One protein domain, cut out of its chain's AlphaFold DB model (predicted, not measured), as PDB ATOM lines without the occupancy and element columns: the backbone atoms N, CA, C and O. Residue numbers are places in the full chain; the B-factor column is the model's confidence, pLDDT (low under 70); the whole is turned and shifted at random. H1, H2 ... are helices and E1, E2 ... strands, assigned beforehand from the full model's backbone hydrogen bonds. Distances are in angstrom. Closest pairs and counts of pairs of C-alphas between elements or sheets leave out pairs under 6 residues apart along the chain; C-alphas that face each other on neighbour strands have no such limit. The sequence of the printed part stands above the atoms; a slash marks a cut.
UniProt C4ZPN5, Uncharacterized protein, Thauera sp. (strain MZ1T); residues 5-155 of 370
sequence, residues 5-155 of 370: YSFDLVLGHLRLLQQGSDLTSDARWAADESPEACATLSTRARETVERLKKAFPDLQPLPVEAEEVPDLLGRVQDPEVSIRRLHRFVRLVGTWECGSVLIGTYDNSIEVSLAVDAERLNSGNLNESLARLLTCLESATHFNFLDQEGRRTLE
ATOM      1  N   TYR A   5       9.402 -30.991  -9.639       65.31
ATOM      2  CA  TYR A   5       9.347 -32.432  -9.882       65.31
ATOM      3  C   TYR A   5       8.593 -32.701 -11.171       65.31
ATOM      4  O   TYR A   5       7.434 -32.298 -11.260       65.31
ATOM      5  N   SER A   6       9.234 -33.360 -12.136       68.62
ATOM      6  CA  SER A   6       8.627 -33.669 -13.426       68.62
ATOM      7  C   SER A   6       7.917 -35.029 -13.441       68.62
ATOM      8  O   SER A   6       8.383 -36.004 -12.845       68.62
ATOM      9  N   PHE A   7       6.784 -35.080 -14.134       72.00
ATOM     10  CA  PHE A   7       6.049 -36.278 -14.520       72.00
ATOM     11  C   PHE A   7       5.968 -36.299 -16.038       72.00
ATOM     12  O   PHE A   7       5.579 -35.290 -16.617       72.00
ATOM     13  N   ASP A   8       6.254 -37.437 -16.656       73.94
ATOM     14  CA  ASP A   8       6.076 -37.612 -18.095       73.94
ATOM     15  C   ASP A   8       4.876 -38.522 -18.361       73.94
ATOM     16  O   ASP A   8       4.636 -39.503 -17.649       73.94
ATOM     17  N   LEU A   9       4.099 -38.156 -19.373       76.12
ATOM     18  CA  LEU A   9       2.818 -38.752 -19.727       76.12
ATOM     19  C   LEU A   9       2.755 -38.889 -21.244       76.12
ATOM     20  O   LEU A   9       3.216 -38.000 -21.961       76.12
ATOM     21  N   VAL A  10       2.101 -39.937 -21.737       74.12
ATOM     22  CA  VAL A  10       1.825 -40.092 -23.167       74.12
ATOM     23  C   VAL A  10       0.338 -40.356 -23.363       74.12
ATOM     24  O   VAL A  10      -0.217 -41.305 -22.807       74.12
ATOM     25  N   LEU A  11      -0.309 -39.509 -24.159       74.19
ATOM     26  CA  LEU A  11      -1.635 -39.763 -24.703       74.19
ATOM     27  C   LEU A  11      -1.472 -40.346 -26.103       74.19
ATOM     28  O   LEU A  11      -0.667 -39.857 -26.892       74.19
ATOM     29  N   GLY A  12      -2.235 -41.380 -26.428       69.12
ATOM     30  CA  GLY A  12      -2.160 -42.050 -27.721       69.12
ATOM     31  C   GLY A  12      -3.504 -42.106 -28.420       69.12
ATOM     32  O   GLY A  12      -4.567 -42.169 -27.796       69.12
ATOM     33  N   HIS A  13      -3.461 -42.121 -29.748       72.88
ATOM     34  CA  HIS A  13      -4.634 -42.422 -30.548       72.88
ATOM     35  C   HIS A  13      -4.986 -43.911 -30.423       72.88
ATOM     36  O   HIS A  13      -4.111 -44.771 -30.479       72.88
ATOM     37  N   LEU A  14      -6.280 -44.244 -30.385       65.56
ATOM     38  CA  LEU A  14      -6.790 -45.629 -30.367       65.56
ATOM     39  C   LEU A  14      -6.213 -46.555 -31.460       65.56
ATOM     40  O   LEU A  14      -6.187 -47.768 -31.276       65.56
ATOM     41  N   ARG A  15      -5.730 -46.002 -32.582       63.00
ATOM     42  CA  ARG A  15      -5.099 -46.775 -33.663       63.00
ATOM     43  C   ARG A  15      -3.734 -47.347 -33.264       63.00
ATOM     44  O   ARG A  15      -3.391 -48.420 -33.743       63.00
ATOM     45  N   LEU A  16      -3.008 -46.698 -32.348       59.16
ATOM     46  CA  LEU A  16      -1.730 -47.206 -31.827       59.16
ATOM     47  C   LEU A  16      -1.907 -48.507 -31.043       59.16
ATOM     48  O   LEU A  16      -1.115 -49.430 -31.188       59.16
ATOM     49  N   LEU A  17      -2.999 -48.617 -30.280       58.09
ATOM     50  CA  LEU A  17      -3.340 -49.834 -29.536       58.09
ATOM     51  C   LEU A  17      -3.608 -51.028 -30.461       58.09
ATOM     52  O   LEU A  17      -3.309 -52.165 -30.112       58.09
ATOM     53  N   GLN A  18      -4.169 -50.773 -31.646       57.25
ATOM     54  CA  GLN A  18      -4.495 -51.809 -32.629       57.25
ATOM     55  C   GLN A  18      -3.258 -52.327 -33.376       57.25
ATOM     56  O   GLN A  18      -3.292 -53.436 -33.901       57.25
ATOM     57  N   GLN A  19      -2.171 -51.550 -33.415       56.56
ATOM     58  CA  GLN A  19      -0.934 -51.912 -34.113       56.56
ATOM     59  C   GLN A  19       0.018 -52.766 -33.263       56.56
ATOM     60  O   GLN A  19       0.998 -53.281 -33.797       56.56
ATOM     61  N   GLY A  20      -0.259 -52.952 -31.964       51.22
ATOM     62  CA  GLY A  20       0.533 -53.815 -31.078       51.22
ATOM     63  C   GLY A  20       1.999 -53.393 -30.916       51.22
ATOM     64  O   GLY A  20       2.799 -54.173 -30.406       51.22
ATOM     65  N   SER A  21       2.364 -52.195 -31.375       48.88
ATOM     66  CA  SER A  21       3.734 -51.703 -31.347       48.88
ATOM     67  C   SER A  21       4.054 -51.098 -29.988       48.88
ATOM     68  O   SER A  21       3.327 -50.217 -29.521       48.88
ATOM     69  N   ASP A  22       5.185 -51.495 -29.406       54.06
ATOM     70  CA  ASP A  22       5.834 -50.705 -28.361       54.06
ATOM     71  C   ASP A  22       5.955 -49.245 -28.845       54.06
ATOM     72  O   ASP A  22       6.231 -49.008 -30.027       54.06
ATOM     73  N   LEU A  23       5.717 -48.275 -27.949       56.31
ATOM     74  CA  LEU A  23       5.843 -46.823 -28.182       56.31
ATOM     75  C   LEU A  23       7.297 -46.462 -28.543       56.31
ATOM     76  O   LEU A  23       8.060 -45.920 -27.749       56.31
ATOM     77  N   THR A  24       7.699 -46.821 -29.753       62.81
ATOM     78  CA  THR A  24       8.968 -46.459 -30.373       62.81
ATOM     79  C   THR A  24       8.824 -45.090 -31.033       62.81
ATOM     80  O   THR A  24       7.715 -44.662 -31.363       62.81
ATOM     81  N   SER A  25       9.941 -44.388 -31.246       62.34
ATOM     82  CA  SER A  25       9.958 -43.057 -31.877       62.34
ATOM     83  C   SER A  25       9.206 -43.014 -33.211       62.34
ATOM     84  O   SER A  25       8.612 -41.994 -33.543       62.34
ATOM     85  N   ASP A  26       9.194 -44.122 -33.953       65.38
ATOM     86  CA  ASP A  26       8.538 -44.219 -35.257       65.38
ATOM     87  C   ASP A  26       7.019 -44.406 -35.156       65.38
ATOM     88  O   ASP A  26       6.298 -43.912 -36.018       65.38
ATOM     89  N   ALA A  27       6.512 -45.019 -34.080       72.44
ATOM     90  CA  ALA A  27       5.074 -45.191 -33.854       72.44
ATOM     91  C   ALA A  27       4.356 -43.856 -33.563       72.44
ATOM     92  O   ALA A  27       3.152 -43.729 -33.788       72.44
ATOM     93  N   ARG A  28       5.090 -42.828 -33.109       76.44
ATOM     94  CA  ARG A  28       4.557 -41.470 -32.872       76.44
ATOM     95  C   ARG A  28       4.039 -40.803 -34.149       76.44
ATOM     96  O   ARG A  28       3.157 -39.943 -34.085       76.44
ATOM     97  N   TRP A  29       4.585 -41.200 -35.295       80.19
ATOM     98  CA  TRP A  29       4.323 -40.603 -36.597       80.19
ATOM     99  C   TRP A  29       3.355 -41.467 -37.401       80.19
ATOM    100  O   TRP A  29       3.420 -42.696 -37.368       80.19
ATOM    101  N   ALA A  30       2.441 -40.832 -38.132       78.81
ATOM    102  CA  ALA A  30       1.628 -41.556 -39.099       78.81
ATOM    103  C   ALA A  30       2.493 -41.964 -40.304       78.81
ATOM    104  O   ALA A  30       3.546 -41.375 -40.556       78.81
ATOM    105  N   ALA A  31       2.054 -42.981 -41.047       73.88
ATOM    106  CA  ALA A  31       2.728 -43.372 -42.277       73.88
ATOM    107  C   ALA A  31       2.693 -42.206 -43.279       73.88
ATOM    108  O   ALA A  31       1.632 -41.662 -43.590       73.88
ATOM    109  N   ASP A  32       3.867 -41.816 -43.773       66.38
ATOM    110  CA  ASP A  32       4.030 -40.697 -44.700       66.38
ATOM    111  C   ASP A  32       3.783 -41.164 -46.140       66.38
ATOM    112  O   ASP A  32       4.695 -41.260 -46.955       66.38
ATOM    113  N   GLU A  33       2.527 -41.503 -46.437       66.88
ATOM    114  CA  GLU A  33       2.132 -42.146 -47.698       66.88
ATOM    115  C   GLU A  33       2.004 -41.153 -48.870       66.88
ATOM    116  O   GLU A  33       2.202 -41.538 -50.023       66.88
ATOM    117  N   SER A  34       1.703 -39.867 -48.614       74.19
ATOM    118  CA  SER A  34       1.561 -38.846 -49.669       74.19
ATOM    119  C   SER A  34       1.654 -37.386 -49.165       74.19
ATOM    120  O   SER A  34       1.486 -37.121 -47.969       74.19
ATOM    121  N   PRO A  35       1.890 -36.395 -50.056       75.25
ATOM    122  CA  PRO A  35       1.831 -34.966 -49.711       75.25
ATOM    123  C   PRO A  35       0.443 -34.511 -49.232       75.25
ATOM    124  O   PRO A  35       0.338 -33.676 -48.335       75.25
ATOM    125  N   GLU A  36      -0.627 -35.085 -49.790       80.75
ATOM    126  CA  GLU A  36      -2.010 -34.804 -49.383       80.75
ATOM    127  C   GLU A  36      -2.290 -35.323 -47.964       80.75
ATOM    128  O   GLU A  36      -2.886 -34.619 -47.144       80.75
ATOM    129  N   ALA A  37      -1.776 -36.511 -47.624       78.69
ATOM    130  CA  ALA A  37      -1.825 -37.036 -46.262       78.69
ATOM    131  C   ALA A  37      -1.073 -36.112 -45.287       78.69
ATOM    132  O   ALA A  37      -1.590 -35.781 -44.223       78.69
ATOM    133  N   CYS A  38       0.093 -35.590 -45.677       80.88
ATOM    134  CA  CYS A  38       0.831 -34.625 -44.859       80.88
ATOM    135  C   CYS A  38       0.033 -33.331 -44.614       80.88
ATOM    136  O   CYS A  38       0.018 -32.817 -43.492       80.88
ATOM    137  N   ALA A  39      -0.659 -32.810 -45.633       82.94
ATOM    138  CA  ALA A  39      -1.492 -31.617 -45.491       82.94
ATOM    139  C   ALA A  39      -2.647 -31.851 -44.502       82.94
ATOM    140  O   ALA A  39      -2.841 -31.046 -43.592       82.94
ATOM    141  N   THR A  40      -3.351 -32.981 -44.611       85.50
ATOM    142  CA  THR A  40      -4.456 -33.329 -43.693       85.50
ATOM    143  C   THR A  40      -3.992 -33.575 -42.252       85.50
ATOM    144  O   THR A  40      -4.673 -33.196 -41.299       85.50
ATOM    145  N   LEU A  41      -2.807 -34.156 -42.059       85.06
ATOM    146  CA  LEU A  41      -2.210 -34.312 -40.729       85.06
ATOM    147  C   LEU A  41      -1.790 -32.962 -40.140       85.06
ATOM    148  O   LEU A  41      -2.019 -32.709 -38.959       85.06
ATOM    149  N   SER A  42      -1.262 -32.053 -40.963       84.62
ATOM    150  CA  SER A  42      -0.893 -30.707 -40.513       84.62
ATOM    151  C   SER A  42      -2.103 -29.867 -40.084       84.62
ATOM    152  O   SER A  42      -2.037 -29.170 -39.068       84.62
ATOM    153  N   THR A  43      -3.236 -29.959 -40.795       87.19
ATOM    154  CA  THR A  43      -4.472 -29.270 -40.396       87.19
ATOM    155  C   THR A  43      -5.008 -29.844 -39.092       87.19
ATOM    156  O   THR A  43      -5.335 -29.083 -38.182       87.19
ATOM    157  N   ARG A  44      -4.992 -31.174 -38.941       85.81
ATOM    158  CA  ARG A  44      -5.380 -31.848 -37.698       85.81
ATOM    159  C   ARG A  44      -4.499 -31.444 -36.513       85.81
ATOM    160  O   ARG A  44      -5.020 -31.177 -35.430       85.81
ATOM    161  N   ALA A  45      -3.181 -31.384 -36.697       84.69
ATOM    162  CA  ALA A  45      -2.252 -30.934 -35.663       84.69
ATOM    163  C   ALA A  45      -2.567 -29.493 -35.238       84.69
ATOM    164  O   ALA A  45      -2.696 -29.209 -34.046       84.69
ATOM    165  N   ARG A  46      -2.809 -28.601 -36.208       88.00
ATOM    166  CA  ARG A  46      -3.192 -27.209 -35.947       88.00
ATOM    167  C   ARG A  46      -4.508 -27.102 -35.176       88.00
ATOM    168  O   ARG A  46      -4.576 -26.355 -34.205       88.00
ATOM    169  N   GLU A  47      -5.530 -27.866 -35.545       89.94
ATOM    170  CA  GLU A  47      -6.806 -27.906 -34.817       89.94
ATOM    171  C   GLU A  47      -6.650 -28.422 -33.382       89.94
ATOM    172  O   GLU A  47      -7.294 -27.908 -32.465       89.94
ATOM    173  N   THR A  48      -5.800 -29.427 -33.166       86.88
ATOM    174  CA  THR A  48      -5.482 -29.935 -31.823       86.88
ATOM    175  C   THR A  48      -4.772 -28.870 -30.989       86.88
ATOM    176  O   THR A  48      -5.135 -28.659 -29.834       86.88
ATOM    177  N   VAL A  49      -3.820 -28.138 -31.574       88.44
ATOM    178  CA  VAL A  49      -3.130 -27.023 -30.909       88.44
ATOM    179  C   VAL A  49      -4.099 -25.894 -30.555       88.44
ATOM    180  O   VAL A  49      -4.043 -25.370 -29.446       88.44
ATOM    181  N   GLU A  50      -5.023 -25.539 -31.447       90.38
ATOM    182  CA  GLU A  50      -6.051 -24.528 -31.165       90.38
ATOM    183  C   GLU A  50      -7.000 -24.971 -30.043       90.38
ATOM    184  O   GLU A  50      -7.341 -24.178 -29.162       90.38
ATOM    185  N   ARG A  51      -7.399 -26.250 -30.011       90.94
ATOM    186  CA  ARG A  51      -8.179 -26.812 -28.896       90.94
ATOM    187  C   ARG A  51      -7.395 -26.791 -27.581       90.94
ATOM    188  O   ARG A  51      -7.958 -26.414 -26.556       90.94
ATOM    189  N   LEU A  52      -6.102 -27.113 -27.616       88.88
ATOM    190  CA  LEU A  52      -5.228 -27.050 -26.443       88.88
ATOM    191  C   LEU A  52      -5.070 -25.623 -25.920       88.88
ATOM    192  O   LEU A  52      -5.216 -25.411 -24.724       88.88
ATOM    193  N   LYS A  53      -4.860 -24.635 -26.795       89.38
ATOM    194  CA  LYS A  53      -4.792 -23.216 -26.403       89.38
ATOM    195  C   LYS A  53      -6.108 -22.696 -25.825       89.38
ATOM    196  O   LYS A  53      -6.091 -21.859 -24.932       89.38
ATOM    197  N   LYS A  54      -7.256 -23.199 -26.295       89.62
ATOM    198  CA  LYS A  54      -8.564 -22.882 -25.694       89.62
ATOM    199  C   LYS A  54      -8.720 -23.474 -24.293       89.62
ATOM    200  O   LYS A  54      -9.291 -22.817 -23.431       89.62
ATOM    201  N   ALA A  55      -8.232 -24.695 -24.072       86.50
ATOM    202  CA  ALA A  55      -8.269 -25.345 -22.762       86.50
ATOM    203  C   ALA A  55      -7.238 -24.752 -21.781       86.50
ATOM    204  O   ALA A  55      -7.503 -24.663 -20.585       86.50
ATOM    205  N   PHE A  56      -6.087 -24.317 -22.295       88.25
ATOM    206  CA  PHE A  56      -4.966 -23.777 -21.533       88.25
ATOM    207  C   PHE A  56      -4.489 -22.462 -22.174       88.25
ATOM    208  O   PHE A  56      -3.609 -22.480 -23.042       88.25
ATOM    209  N   PRO A  57      -5.050 -21.311 -21.760       84.00
ATOM    210  CA  PRO A  57      -4.780 -20.020 -22.398       84.00
ATOM    211  C   PRO A  57      -3.324 -19.555 -22.251       84.00
ATOM    212  O   PRO A  57      -2.848 -18.773 -23.070       84.00
ATOM    213  N   ASP A  58      -2.601 -20.072 -21.254       87.19
ATOM    214  CA  ASP A  58      -1.194 -19.742 -21.003       87.19
ATOM    215  C   ASP A  58      -0.215 -20.495 -21.928       87.19
ATOM    216  O   ASP A  58       0.992 -20.266 -21.854       87.19
ATOM    217  N   LEU A  59      -0.693 -21.408 -22.789       88.62
ATOM    218  CA  LEU A  59       0.174 -22.174 -23.688       88.62
ATOM    219  C   LEU A  59       0.763 -21.300 -24.799       88.62
ATOM    220  O   LEU A  59       0.055 -20.773 -25.664       88.62
ATOM    221  N   GLN A  60       2.089 -21.252 -24.845       88.94
ATOM    222  CA  GLN A  60       2.866 -20.584 -25.880       88.94
ATOM    223  C   GLN A  60       3.684 -21.595 -26.690       88.94
ATOM    224  O   GLN A  60       4.155 -22.589 -26.137       88.94
ATOM    225  N   PRO A  61       3.865 -21.373 -28.002       87.62
ATOM    226  CA  PRO A  61       4.747 -22.206 -28.806       87.62
ATOM    227  C   PRO A  61       6.204 -22.027 -28.365       87.62
ATOM    228  O   PRO A  61       6.674 -20.901 -28.211       87.62
ATOM    229  N   LEU A  62       6.916 -23.140 -28.189       87.00
ATOM    230  CA  LEU A  62       8.332 -23.165 -27.830       87.00
ATOM    231  C   LEU A  62       9.138 -23.688 -29.030       87.00
ATOM    232  O   LEU A  62       8.891 -24.821 -29.453       87.00
ATOM    233  N   PRO A  63      10.089 -22.913 -29.591       84.19
ATOM    234  CA  PRO A  63      10.915 -23.385 -30.698       84.19
ATOM    235  C   PRO A  63      11.728 -24.613 -30.284       84.19
ATOM    236  O   PRO A  63      12.107 -24.747 -29.121       84.19
ATOM    237  N   VAL A  64      11.966 -25.516 -31.233       81.38
ATOM    238  CA  VAL A  64      12.772 -26.729 -31.037       81.38
ATOM    239  C   VAL A  64      14.246 -26.384 -31.195       81.38
ATOM    240  O   VAL A  64      14.615 -25.672 -32.131       81.38
ATOM    241  N   GLU A  65      15.085 -26.881 -30.290       82.25
ATOM    242  CA  GLU A  65      16.530 -26.680 -30.371       82.25
ATOM    243  C   GLU A  65      17.159 -27.706 -31.322       82.25
ATOM    244  O   GLU A  65      16.711 -28.847 -31.411       82.25
ATOM    245  N   ALA A  66      18.213 -27.313 -32.044       75.75
ATOM    246  CA  ALA A  66      18.839 -28.171 -33.058       75.75
ATOM    247  C   ALA A  66      19.379 -29.497 -32.482       75.75
ATOM    248  O   ALA A  66      19.419 -30.501 -33.189       75.75
ATOM    249  N   GLU A  67      19.756 -29.503 -31.203       80.12
ATOM    250  CA  GLU A  67      20.269 -30.676 -30.489       80.12
ATOM    251  C   GLU A  67      19.182 -31.728 -30.207       80.12
ATOM    252  O   GLU A  67      19.494 -32.911 -30.112       80.12
ATOM    253  N   GLU A  68      17.906 -31.331 -30.141       78.31
ATOM    254  CA  GLU A  68      16.769 -32.215 -29.828       78.31
ATOM    255  C   GLU A  68      16.180 -32.894 -31.081       78.31
ATOM    256  O   GLU A  68      15.417 -33.857 -30.992       78.31
ATOM    257  N   VAL A  69      16.522 -32.398 -32.275       77.12
ATOM    258  CA  VAL A  69      15.967 -32.855 -33.562       77.12
ATOM    259  C   VAL A  69      16.186 -34.355 -33.832       77.12
ATOM    260  O   VAL A  69      15.232 -35.001 -34.280       77.12
ATOM    261  N   PRO A  70      17.367 -34.952 -33.560       76.50
ATOM    262  CA  PRO A  70      17.579 -36.386 -33.769       76.50
ATOM    263  C   PRO A  70      16.635 -37.257 -32.929       76.50
ATOM    264  O   PRO A  70      16.081 -38.235 -33.434       76.50
ATOM    265  N   ASP A  71      16.387 -36.867 -31.677       76.69
ATOM    266  CA  ASP A  71      15.540 -37.623 -30.748       76.69
ATOM    267  C   ASP A  71      14.048 -37.533 -31.114       76.69
ATOM    268  O   ASP A  71      13.284 -38.479 -30.896       76.69
ATOM    269  N   LEU A  72      13.623 -36.416 -31.717       76.38
ATOM    270  CA  LEU A  72      12.248 -36.205 -32.186       76.38
ATOM    271  C   LEU A  72      11.921 -37.015 -33.449       76.38
ATOM    272  O   LEU A  72      10.810 -37.533 -33.595       76.38
ATOM    273  N   LEU A  73      12.878 -37.106 -34.372       74.69
ATOM    274  CA  LEU A  73      12.684 -37.715 -35.690       74.69
ATOM    275  C   LEU A  73      12.862 -39.237 -35.696       74.69
ATOM    276  O   LEU A  73      12.322 -39.907 -36.583       74.69
ATOM    277  N   GLY A  74      13.566 -39.787 -34.705       72.31
ATOM    278  CA  GLY A  74      13.827 -41.218 -34.603       72.31
ATOM    279  C   GLY A  74      14.890 -41.690 -35.599       72.31
ATOM    280  O   GLY A  74      15.861 -40.995 -35.878       72.31
ATOM    281  N   ARG A  75      14.727 -42.903 -36.142       71.88
ATOM    282  CA  ARG A  75      15.732 -43.551 -37.012       71.88
ATOM    283  C   ARG A  75      15.602 -43.192 -38.498       71.88
ATOM    284  O   ARG A  75      16.209 -43.856 -39.338       71.88
ATOM    285  N   VAL A  76      14.801 -42.184 -38.841       71.50
ATOM    286  CA  VAL A  76      14.535 -41.815 -40.238       71.50
ATOM    287  C   VAL A  76      15.789 -41.256 -40.903       71.50
ATOM    288  O   VAL A  76      16.369 -40.279 -40.442       71.50
ATOM    289  N   GLN A  77      16.179 -41.875 -42.018       71.94
ATOM    290  CA  GLN A  77      17.326 -41.450 -42.826       71.94
ATOM    291  C   GLN A  77      16.927 -40.552 -44.008       71.94
ATOM    292  O   GLN A  77      17.785 -39.875 -44.569       71.94
ATOM    293  N   ASP A  78      15.643 -40.526 -44.384       81.06
ATOM    294  CA  ASP A  78      15.142 -39.719 -45.501       81.06
ATOM    295  C   ASP A  78      14.917 -38.249 -45.075       81.06
ATOM    296  O   ASP A  78      14.096 -37.983 -44.185       81.06
ATOM    297  N   PRO A  79      15.615 -37.275 -45.691       81.06
ATOM    298  CA  PRO A  79      15.486 -35.863 -45.345       81.06
ATOM    299  C   PRO A  79      14.088 -35.292 -45.617       81.06
ATOM    300  O   PRO A  79      13.642 -34.418 -44.873       81.06
ATOM    301  N   GLU A  80      13.361 -35.768 -46.631       81.44
ATOM    302  CA  GLU A  80      12.028 -35.235 -46.934       81.44
ATOM    303  C   GLU A  80      10.995 -35.633 -45.880       81.44
ATOM    304  O   GLU A  80      10.139 -34.831 -45.497       81.44
ATOM    305  N   VAL A  81      11.084 -36.871 -45.396       79.94
ATOM    306  CA  VAL A  81      10.239 -37.399 -44.319       79.94
ATOM    307  C   VAL A  81      10.517 -36.637 -43.023       79.94
ATOM    308  O   VAL A  81       9.588 -36.196 -42.346       79.94
ATOM    309  N   SER A  82      11.792 -36.385 -42.723       81.56
ATOM    310  CA  SER A  82      12.218 -35.574 -41.580       81.56
ATOM    311  C   SER A  82      11.657 -34.149 -41.621       81.56
ATOM    312  O   SER A  82      11.093 -33.681 -40.632       81.56
ATOM    313  N   ILE A  83      11.721 -33.473 -42.773       83.00
ATOM    314  CA  ILE A  83      11.153 -32.124 -42.937       83.00
ATOM    315  C   ILE A  83       9.632 -32.143 -42.725       83.00
ATOM    316  O   ILE A  83       9.096 -31.299 -42.003       83.00
ATOM    317  N   ARG A  84       8.928 -33.128 -43.298       82.62
ATOM    318  CA  ARG A  84       7.472 -33.275 -43.137       82.62
ATOM    319  C   ARG A  84       7.068 -33.540 -41.685       82.62
ATOM    320  O   ARG A  84       6.067 -33.000 -41.218       82.62
ATOM    321  N   ARG A  85       7.825 -34.360 -40.949       84.88
ATOM    322  CA  ARG A  85       7.608 -34.611 -39.511       84.88
ATOM    323  C   ARG A  85       7.831 -33.348 -38.677       84.88
ATOM    324  O   ARG A  85       6.952 -32.982 -37.903       84.88
ATOM    325  N   LEU A  86       8.926 -32.618 -38.901       83.31
ATOM    326  CA  LEU A  86       9.200 -31.357 -38.195       83.31
ATOM    327  C   LEU A  86       8.140 -30.281 -38.456       83.31
ATOM    328  O   LEU A  86       7.780 -29.553 -37.540       83.31
ATOM    329  N   HIS A  87       7.603 -30.201 -39.677       82.56
ATOM    330  CA  HIS A  87       6.546 -29.241 -40.006       82.56
ATOM    331  C   HIS A  87       5.207 -29.551 -39.305       82.56
ATOM    332  O   HIS A  87       4.386 -28.657 -39.105       82.56
ATOM    333  N   ARG A  88       4.961 -30.816 -38.946       85.50
ATOM    334  CA  ARG A  88       3.756 -31.245 -38.212       85.50
ATOM    335  C   ARG A  88       3.941 -31.203 -36.697       85.50
ATOM    336  O   ARG A  88       2.954 -31.073 -35.975       85.50
ATOM    337  N   PHE A  89       5.181 -31.300 -36.221       87.81
ATOM    338  CA  PHE A  89       5.500 -31.223 -34.803       87.81
ATOM    339  C   PHE A  89       5.198 -29.841 -34.233       87.81
ATOM    340  O   PHE A  89       5.613 -28.819 -34.781       87.81
ATOM    341  N   VAL A  90       4.546 -29.806 -33.074       88.19
ATOM    342  CA  VAL A  90       4.368 -28.569 -32.313       88.19
ATOM    343  C   VAL A  90       4.707 -28.825 -30.854       88.19
ATOM    344  O   VAL A  90       4.229 -29.781 -30.244       88.19
ATOM    345  N   ARG A  91       5.524 -27.933 -30.288       90.06
ATOM    346  CA  ARG A  91       5.860 -27.914 -28.865       90.06
ATOM    347  C   ARG A  91       5.234 -26.694 -28.207       90.06
ATOM    348  O   ARG A  91       5.412 -25.570 -28.676       90.06
ATOM    349  N   LEU A  92       4.497 -26.919 -27.128       90.69
ATOM    350  CA  LEU A  92       3.818 -25.888 -26.352       90.69
ATOM    351  C   LEU A  92       4.327 -25.909 -24.912       90.69
ATOM    352  O   LEU A  92       4.492 -26.978 -24.329       90.69
ATOM    353  N   VAL A  93       4.539 -24.736 -24.329       92.00
ATOM    354  CA  VAL A  93       4.909 -24.556 -22.922       92.00
ATOM    355  C   VAL A  93       3.897 -23.648 -22.242       92.00
ATOM    356  O   VAL A  93       3.428 -22.683 -22.837       92.00
ATOM    357  N   GLY A  94       3.553 -23.940 -20.995       88.44
ATOM    358  CA  GLY A  94       2.661 -23.093 -20.215       88.44
ATOM    359  C   GLY A  94       2.604 -23.500 -18.754       88.44
ATOM    360  O   GLY A  94       3.511 -24.148 -18.223       88.44
ATOM    361  N   THR A  95       1.515 -23.117 -18.102       87.56
ATOM    362  CA  THR A  95       1.281 -23.343 -16.676       87.56
ATOM    363  C   THR A  95      -0.006 -24.115 -16.432       87.56
ATOM    364  O   THR A  95      -0.955 -24.052 -17.208       87.56
ATOM    365  N   TRP A  96      -0.033 -24.860 -15.331       86.56
ATOM    366  CA  TRP A  96      -1.215 -25.541 -14.816       86.56
ATOM    367  C   TRP A  96      -1.358 -25.291 -13.312       86.56
ATOM    368  O   TRP A  96      -0.500 -24.670 -12.685       86.56
ATOM    369  N   GLU A  97      -2.436 -25.793 -12.700       82.94
ATOM    370  CA  GLU A  97      -2.771 -25.519 -11.294       82.94
ATOM    371  C   GLU A  97      -1.629 -25.786 -10.296       82.94
ATOM    372  O   GLU A  97      -1.600 -25.167  -9.236       82.94
ATOM    373  N   CYS A  98      -0.699 -26.701 -10.578       81.25
ATOM    374  CA  CYS A  98       0.362 -27.069  -9.637       81.25
ATOM    375  C   CYS A  98       1.796 -26.808 -10.131       81.25
ATOM    376  O   CYS A  98       2.729 -27.165  -9.409       81.25
ATOM    377  N   GLY A  99       1.986 -26.182 -11.297       85.25
ATOM    378  CA  GLY A  99       3.313 -25.827 -11.812       85.25
ATOM    379  C   GLY A  99       3.326 -25.568 -13.319       85.25
ATOM    380  O   GLY A  99       2.383 -24.995 -13.862       85.25
ATOM    381  N   SER A 100       4.389 -25.985 -14.009       86.94
ATOM    382  CA  SER A 100       4.539 -25.807 -15.460       86.94
ATOM    383  C   SER A 100       4.180 -27.070 -16.242       86.94
ATOM    384  O   SER A 100       4.266 -28.185 -15.729       86.94
ATOM    385  N   VAL A 101       3.779 -26.896 -17.497       89.19
ATOM    386  CA  VAL A 101       3.453 -27.977 -18.430       89.19
ATOM    387  C   VAL A 101       4.182 -27.754 -19.752       89.19
ATOM    388  O   VAL A 101       4.238 -26.634 -20.259       89.19
ATOM    389  N   LEU A 102       4.737 -28.827 -20.298       89.88
ATOM    390  CA  LEU A 102       5.319 -28.901 -21.630       89.88
ATOM    391  C   LEU A 102       4.565 -29.980 -22.410       89.88
ATOM    392  O   LEU A 102       4.380 -31.083 -21.906       89.88
ATOM    393  N   ILE A 103       4.113 -29.662 -23.619       89.56
ATOM    394  CA  ILE A 103       3.329 -30.554 -24.478       89.56
ATOM    395  C   ILE A 103       4.027 -30.661 -25.832       89.56
ATOM    396  O   ILE A 103       4.217 -29.650 -26.503       89.56
ATOM    397  N   GLY A 104       4.380 -31.875 -26.244       88.50
ATOM    398  CA  GLY A 104       4.808 -32.207 -27.600       88.50
ATOM    399  C   GLY A 104       3.692 -32.939 -28.337       88.50
ATOM    400  O   GLY A 104       3.286 -34.026 -27.927       88.50
ATOM    401  N   THR A 105       3.174 -32.357 -29.417       88.06
ATOM    402  CA  THR A 105       2.132 -32.985 -30.238       88.06
ATOM    403  C   THR A 105       2.745 -33.653 -31.465       88.06
ATOM    404  O   THR A 105       3.341 -32.972 -32.304       88.06
ATOM    405  N   TYR A 106       2.553 -34.966 -31.575       86.31
ATOM    406  CA  TYR A 106       2.879 -35.787 -32.741       86.31
ATOM    407  C   TYR A 106       1.583 -36.217 -33.453       86.31
ATOM    408  O   TYR A 106       0.479 -35.909 -32.998       86.31
ATOM    409  N   ASP A 107       1.700 -36.952 -34.560       84.81
ATOM    410  CA  ASP A 107       0.537 -37.376 -35.353       84.81
ATOM    411  C   ASP A 107      -0.360 -38.368 -34.594       84.81
ATOM    412  O   ASP A 107      -1.588 -38.243 -34.593       84.81
ATOM    413  N   ASN A 108       0.259 -39.357 -33.940       83.81
ATOM    414  CA  ASN A 108      -0.445 -40.445 -33.260       83.81
ATOM    415  C   ASN A 108      -0.349 -40.381 -31.734       83.81
ATOM    416  O   ASN A 108      -1.107 -41.079 -31.053       83.81
ATOM    417  N   SER A 109       0.525 -39.536 -31.185       84.06
ATOM    418  CA  SER A 109       0.713 -39.385 -29.740       84.06
ATOM    419  C   SER A 109       0.894 -37.933 -29.309       84.06
ATOM    420  O   SER A 109       1.357 -37.089 -30.069       84.06
ATOM    421  N   ILE A 110       0.577 -37.648 -28.052       85.06
ATOM    422  CA  ILE A 110       0.856 -36.373 -27.398       85.06
ATOM    423  C   ILE A 110       1.647 -36.678 -26.135       85.06
ATOM    424  O   ILE A 110       1.169 -37.388 -25.253       85.06
ATOM    425  N   GLU A 111       2.859 -36.152 -26.059       86.75
ATOM    426  CA  GLU A 111       3.729 -36.297 -24.898       86.75
ATOM    427  C   GLU A 111       3.581 -35.062 -24.020       86.75
ATOM    428  O   GLU A 111       3.633 -33.932 -24.503       86.75
ATOM    429  N   VAL A 112       3.353 -35.269 -22.727       85.81
ATOM    430  CA  VAL A 112       3.136 -34.190 -21.768       85.81
ATOM    431  C   VAL A 112       4.096 -34.370 -20.605       85.81
ATOM    432  O   VAL A 112       4.014 -35.358 -19.878       85.81
ATOM    433  N   SER A 113       4.963 -33.386 -20.401       85.69
ATOM    434  CA  SER A 113       5.841 -33.290 -19.240       85.69
ATOM    435  C   SER A 113       5.300 -32.226 -18.286       85.69
ATOM    436  O   SER A 113       5.216 -31.043 -18.617       85.69
ATOM    437  N   LEU A 114       4.916 -32.635 -17.082       85.75
ATOM    438  CA  LEU A 114       4.384 -31.764 -16.035       85.75
ATOM    439  C   LEU A 114       5.422 -31.545 -14.958       85.75
ATOM    440  O   LEU A 114       5.844 -32.507 -14.336       85.75
ATOM    441  N   ALA A 115       5.753 -30.301 -14.645       83.88
ATOM    442  CA  ALA A 115       6.519 -29.978 -13.453       83.88
ATOM    443  C   ALA A 115       5.579 -29.515 -12.330       83.88
ATOM    444  O   ALA A 115       4.661 -28.729 -12.565       83.88
ATOM    445  N   VAL A 116       5.807 -29.991 -11.102       80.75
ATOM    446  CA  VAL A 116       5.093 -29.531  -9.900       80.75
ATOM    447  C   VAL A 116       6.006 -28.694  -9.022       80.75
ATOM    448  O   VAL A 116       7.104 -29.129  -8.656       80.75
ATOM    449  N   ASP A 117       5.502 -27.535  -8.613       75.31
ATOM    450  CA  ASP A 117       6.178 -26.639  -7.686       75.31
ATOM    451  C   ASP A 117       6.203 -27.216  -6.268       75.31
ATOM    452  O   ASP A 117       5.181 -27.624  -5.702       75.31
ATOM    453  N   ALA A 118       7.376 -27.173  -5.632       67.25
ATOM    454  CA  ALA A 118       7.588 -27.649  -4.264       67.25
ATOM    455  C   ALA A 118       6.611 -27.068  -3.223       67.25
ATOM    456  O   ALA A 118       6.328 -27.709  -2.206       67.25
ATOM    457  N   GLU A 119       6.113 -25.850  -3.440       66.00
ATOM    458  CA  GLU A 119       5.174 -25.207  -2.522       66.00
ATOM    459  C   GLU A 119       3.783 -25.835  -2.588       66.00
ATOM    460  O   GLU A 119       3.186 -26.092  -1.539       66.00
ATOM    461  N   ARG A 120       3.317 -26.162  -3.799       67.75
ATOM    462  CA  ARG A 120       2.004 -26.772  -4.049       67.75
ATOM    463  C   ARG A 120       2.010 -28.287  -3.840       67.75
ATOM    464  O   ARG A 120       0.983 -28.866  -3.517       67.75
ATOM    465  N   LEU A 121       3.179 -28.928  -3.860       65.88
ATOM    466  CA  LEU A 121       3.343 -30.364  -3.586       65.88
ATOM    467  C   LEU A 121       2.918 -30.787  -2.156       65.88
ATOM    468  O   LEU A 121       2.757 -31.979  -1.883       65.88
ATOM    469  N   ASN A 122       2.739 -29.829  -1.237       61.56
ATOM    470  CA  ASN A 122       2.331 -30.060   0.155       61.56
ATOM    471  C   ASN A 122       0.844 -29.765   0.444       61.56
ATOM    472  O   ASN A 122       0.418 -29.986   1.575       61.56
ATOM    473  N   SER A 123       0.055 -29.281  -0.524       61.91
ATOM    474  CA  SER A 123      -1.343 -28.862  -0.300       61.91
ATOM    475  C   SER A 123      -2.358 -30.015  -0.225       61.91
ATOM    476  O   SER A 123      -3.549 -29.769  -0.074       61.91
ATOM    477  N   GLY A 124      -1.917 -31.274  -0.318       63.75
ATOM    478  CA  GLY A 124      -2.759 -32.465  -0.134       63.75
ATOM    479  C   GLY A 124      -3.624 -32.861  -1.340       63.75
ATOM    480  O   GLY A 124      -3.852 -34.050  -1.536       63.75
ATOM    481  N   ASN A 125      -3.996 -31.921  -2.213       73.81
ATOM    482  CA  ASN A 125      -4.996 -32.148  -3.275       73.81
ATOM    483  C   ASN A 125      -4.414 -32.453  -4.667       73.81
ATOM    484  O   ASN A 125      -5.106 -32.336  -5.675       73.81
ATOM    485  N   LEU A 126      -3.147 -32.874  -4.749       81.12
ATOM    486  CA  LEU A 126      -2.466 -33.076  -6.038       81.12
ATOM    487  C   LEU A 126      -3.180 -34.095  -6.944       81.12
ATOM    488  O   LEU A 126      -3.157 -33.932  -8.156       81.12
ATOM    489  N   ASN A 127      -3.810 -35.127  -6.371       84.69
ATOM    490  CA  ASN A 127      -4.524 -36.139  -7.156       84.69
ATOM    491  C   ASN A 127      -5.727 -35.550  -7.897       84.69
ATOM    492  O   ASN A 127      -5.929 -35.826  -9.071       84.69
ATOM    493  N   GLU A 128      -6.497 -34.700  -7.223       85.50
ATOM    494  CA  GLU A 128      -7.687 -34.087  -7.804       85.50
ATOM    495  C   GLU A 128      -7.318 -33.069  -8.889       85.50
ATOM    496  O   GLU A 128      -7.863 -33.116  -9.989       85.50
ATOM    497  N   SER A 129      -6.335 -32.202  -8.619       86.38
ATOM    498  CA  SER A 129      -5.815 -31.253  -9.612       86.38
ATOM    499  C   SER A 129      -5.211 -31.960 -10.826       86.38
ATOM    500  O   SER A 129      -5.423 -31.529 -11.958       86.38
ATOM    501  N   LEU A 130      -4.485 -33.066 -10.614       86.88
ATOM    502  CA  LEU A 130      -3.942 -33.869 -11.707       86.88
ATOM    503  C   LEU A 130      -5.071 -34.527 -12.509       86.88
ATOM    504  O   LEU A 130      -5.070 -34.427 -13.727       86.88
ATOM    505  N   ALA A 131      -6.066 -35.130 -11.857       87.06
ATOM    506  CA  ALA A 131      -7.205 -35.733 -12.547       87.06
ATOM    507  C   ALA A 131      -7.964 -34.711 -13.411       87.06
ATOM    508  O   ALA A 131      -8.246 -34.998 -14.570       87.06
ATOM    509  N   ARG A 132      -8.225 -33.495 -12.900       88.50
ATOM    510  CA  ARG A 132      -8.843 -32.415 -13.692       88.50
ATOM    511  C   ARG A 132      -8.005 -32.046 -14.910       88.50
ATOM    512  O   ARG A 132      -8.547 -31.937 -16.006       88.50
ATOM    513  N   LEU A 133      -6.693 -31.889 -14.727       89.06
ATOM    514  CA  LEU A 133      -5.769 -31.598 -15.820       89.06
ATOM    515  C   LEU A 133      -5.826 -32.684 -16.902       89.06
ATOM    516  O   LEU A 133      -5.932 -32.363 -18.085       89.06
ATOM    517  N   LEU A 134      -5.780 -33.955 -16.499       89.12
ATOM    518  CA  LEU A 134      -5.823 -35.087 -17.421       89.12
ATOM    519  C   LEU A 134      -7.164 -35.138 -18.176       89.12
ATOM    520  O   LEU A 134      -7.159 -35.277 -19.395       89.12
ATOM    521  N   THR A 135      -8.296 -34.904 -17.508       88.56
ATOM    522  CA  THR A 135      -9.615 -34.812 -18.161       88.56
ATOM    523  C   THR A 135      -9.690 -33.651 -19.160       88.56
ATOM    524  O   THR A 135     -10.252 -33.789 -20.250       88.56
ATOM    525  N   CYS A 136      -9.105 -32.495 -18.834       89.00
ATOM    526  CA  CYS A 136      -9.015 -31.363 -19.760       89.00
ATOM    527  C   CYS A 136      -8.140 -31.693 -20.981       89.00
ATOM    528  O   CYS A 136      -8.491 -31.324 -22.098       89.00
ATOM    529  N   LEU A 137      -7.036 -32.421 -20.795       88.19
ATOM    530  CA  LEU A 137      -6.165 -32.847 -21.895       88.19
ATOM    531  C   LEU A 137      -6.851 -33.867 -22.810       88.19
ATOM    532  O   LEU A 137      -6.814 -33.706 -24.030       88.19
ATOM    533  N   GLU A 138      -7.518 -34.875 -22.248       88.44
ATOM    534  CA  GLU A 138      -8.279 -35.863 -23.022       88.44
ATOM    535  C   GLU A 138      -9.420 -35.196 -23.798       88.44
ATOM    536  O   GLU A 138      -9.552 -35.403 -25.004       88.44
ATOM    537  N   SER A 139     -10.204 -34.325 -23.155       87.81
ATOM    538  CA  SER A 139     -11.308 -33.630 -23.833       87.81
ATOM    539  C   SER A 139     -10.830 -32.674 -24.931       87.81
ATOM    540  O   SER A 139     -11.462 -32.596 -25.985       87.81
ATOM    541  N   ALA A 140      -9.702 -31.982 -24.733       87.56
ATOM    542  CA  ALA A 140      -9.145 -31.069 -25.727       87.56
ATOM    543  C   ALA A 140      -8.543 -31.800 -26.935       87.56
ATOM    544  O   ALA A 140      -8.630 -31.302 -28.057       87.56
ATOM    545  N   THR A 141      -7.936 -32.971 -26.730       85.06
ATOM    546  CA  THR A 141      -7.173 -33.675 -27.772       85.06
ATOM    547  C   THR A 141      -7.964 -34.798 -28.439       85.06
ATOM    548  O   THR A 141      -7.791 -35.021 -29.638       85.06
ATOM    549  N   HIS A 142      -8.890 -35.427 -27.710       84.69
ATOM    550  CA  HIS A 142      -9.537 -36.709 -28.022       84.69
ATOM    551  C   HIS A 142      -8.564 -37.900 -28.059       84.69
ATOM    552  O   HIS A 142      -8.824 -38.898 -28.735       84.69
ATOM    553  N   PHE A 143      -7.424 -37.782 -27.377       83.06
ATOM    554  CA  PHE A 143      -6.459 -38.863 -27.213       83.06
ATOM    555  C   PHE A 143      -6.631 -39.472 -25.830       83.06
ATOM    556  O   PHE A 143      -6.886 -38.759 -24.861       83.06
ATOM    557  N   ASN A 144      -6.439 -40.783 -25.739       84.56
ATOM    558  CA  ASN A 144      -6.647 -41.511 -24.496       84.56
ATOM    559  C   ASN A 144      -5.317 -41.691 -23.770       84.56
ATOM    560  O   ASN A 144      -4.271 -41.874 -24.403       84.56
ATOM    561  N   PHE A 145      -5.357 -41.698 -22.439       81.19
ATOM    562  CA  PHE A 145      -4.188 -42.048 -21.642       81.19
ATOM    563  C   PHE A 145      -3.851 -43.515 -21.836       81.19
ATOM    564  O   PHE A 145      -4.713 -44.383 -21.689       81.19
ATOM    565  N   LEU A 146      -2.594 -43.782 -22.166       77.12
ATOM    566  CA  LEU A 146      -2.090 -45.135 -22.296       77.12
ATOM    567  C   LEU A 146      -1.417 -45.567 -20.993       77.12
ATOM    568  O   LEU A 146      -0.720 -44.782 -20.348       77.12
ATOM    569  N   ASP A 147      -1.617 -46.827 -20.611       71.81
ATOM    570  CA  ASP A 147      -0.795 -47.467 -19.580       71.81
ATOM    571  C   ASP A 147       0.673 -47.579 -20.048       71.81
ATOM    572  O   ASP A 147       0.964 -47.433 -21.234       71.81
ATOM    573  N   GLN A 148       1.614 -47.857 -19.144       65.38
ATOM    574  CA  GLN A 148       3.062 -47.850 -19.409       65.38
ATOM    575  C   GLN A 148       3.491 -48.784 -20.543       65.38
ATOM    576  O   GLN A 148       4.465 -48.501 -21.233       65.38
ATOM    577  N   GLU A 149       2.772 -49.888 -20.738       63.62
ATOM    578  CA  GLU A 149       3.033 -50.833 -21.826       63.62
ATOM    579  C   GLU A 149       2.402 -50.391 -23.157       63.62
ATOM    580  O   GLU A 149       2.554 -51.071 -24.165       63.62
ATOM    581  N   GLY A 150       1.646 -49.290 -23.173       64.12
ATOM    582  CA  GLY A 150       0.910 -48.839 -24.350       64.12
ATOM    583  C   GLY A 150      -0.193 -49.809 -24.771       64.12
ATOM    584  O   GLY A 150      -0.536 -49.850 -25.942       64.12
ATOM    585  N   ARG A 151      -0.718 -50.635 -23.852       65.25
ATOM    586  CA  ARG A 151      -1.638 -51.747 -24.181       65.25
ATOM    587  C   ARG A 151      -3.100 -51.487 -23.848       65.25
ATOM    588  O   ARG A 151      -3.976 -52.180 -24.361       65.25
ATOM    589  N   ARG A 152      -3.381 -50.541 -22.952       72.69
ATOM    590  CA  ARG A 152      -4.732 -50.258 -22.454       72.69
ATOM    591  C   ARG A 152      -4.947 -48.762 -22.307       72.69
ATOM    592  O   ARG A 152      -4.016 -48.036 -21.967       72.69
ATOM    593  N   THR A 153      -6.184 -48.338 -22.542       80.06
ATOM    594  CA  THR A 153      -6.655 -46.992 -22.219       80.06
ATOM    595  C   THR A 153      -6.999 -46.903 -20.739       80.06
ATOM    596  O   THR A 153      -7.665 -47.796 -20.210       80.06
ATOM    597  N   LEU A 154      -6.587 -45.823 -20.087       80.50
ATOM    598  CA  LEU A 154      -6.902 -45.520 -18.696       80.50
ATOM    599  C   LEU A 154      -7.822 -44.302 -18.622       80.50
ATOM    600  O   LEU A 154      -7.629 -43.331 -19.352       80.50
ATOM    601  N   GLU A 155      -8.785 -44.331 -17.702       85.94
ATOM    602  CA  GLU A 155      -9.559 -43.134 -17.372       85.94
ATOM    603  C   GLU A 155      -8.661 -42.108 -16.651       85.94
ATOM    604  O   GLU A 155      -7.810 -42.513 -15.846       85.94
TER     605      GLU A 155
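Overview. This is residues 5 to 155 of the 370 residues of an uncharacterized protein of Thauera sp. (strain MZ1T) (UniProt C4ZPN5). A strongly twisted antiparallel sheet of five strands curls round helix H5, and the long helix H2 packs on the same face over strands E2 and E3, its last part meeting the last part of H5. The first part of H2 reaches past the sheet, where H4 packs on it. The printed part has 151 residues with five named helices and five named strands, in the order E1 H1 H2 H3 H4 E2 E3 E4 H5 E5, and the sheet runs E2 E3 E4 E1 E5. The class is mixed, helices and strands; the whole is compact, with a radius of gyration of the C-alphas of 15.8 A, and elongated, spanning 50 by 32 by 27 A.

Arrangement. E2, residues 90 to 96, E3, residues 99 to 105, and E4, residues 109 to 117, form a meander, each strand the antiparallel neighbour of the one before, with hairpins E2-E3 and E3-E4. N 92 and O 103 are 2.8 A apart; N 102 and O 113 are 2.8 A apart. E4 pairs with E1, residues 5 to 12, where N 7 and O 114 are 2.7 A apart. E1 pairs with the edge strand E5, residues 144 to 146, through N 12 and O 144, 2.9 A apart. H5, residues 126 to 141, is on the sheet, which curls round it; E4, H5 and E5 form a split strand-helix-strand unit, two strands of one sheet with a helix between them along the chain and another strand, E1, between them in the sheet, and its crossover is right-handed. H2, residues 35 to 55, is on the same face at a height over the sheet of 9.0 A. With residues 48 to 55 alone it touches H5, opposite ways at a steep tilt of 39 degrees; the closest C-alphas, of Arg 51 and Ala 140, are 5.4 A apart. With residues 38 to 45 alone it touches H4, residues 79 to 88, the same way at a shallow tilt of 29 degrees; the C-alphas of Ser 42 and Arg 88 are closest, 5.2 A. H3, residues 69 to 73, only just touches H4, with 3 pairs of C-alphas within 8 A, the closest being Leu 73 and Ser 82, 6.3 A. H1, residues 14 to 18, only grazes the sheet. Every O i to N i+4 pair is within hydrogen-bond range in H2, H3, H4 and H5; H1 has 0 of 1, and 2 of 2 O i to N i+3 pairs.

Along the chain. E1 begins at C-alpha 5 (9.347, -32.432, -9.882) and is 23.3 A long. H2 is 30.3 A long from C-alpha 35 (1.831, -34.966, -49.711). H5 is 22.2 A, E4 26.1 A, E3 19.8 A and E2 18.6 A long. E5 ends at C-alpha 146 (-2.090, -45.135, -22.296).

Size, cuts and confidence. The C-alphas of Ser 34 and Asn 122 are farthest apart, 50.6 A. The printed part has no cut. The links H1 to H2 and H2 to H3 are long. Mean pLDDT of the printed part is 79.1; 29 residues are under 70, among them 14 to 26 and 118 to 124.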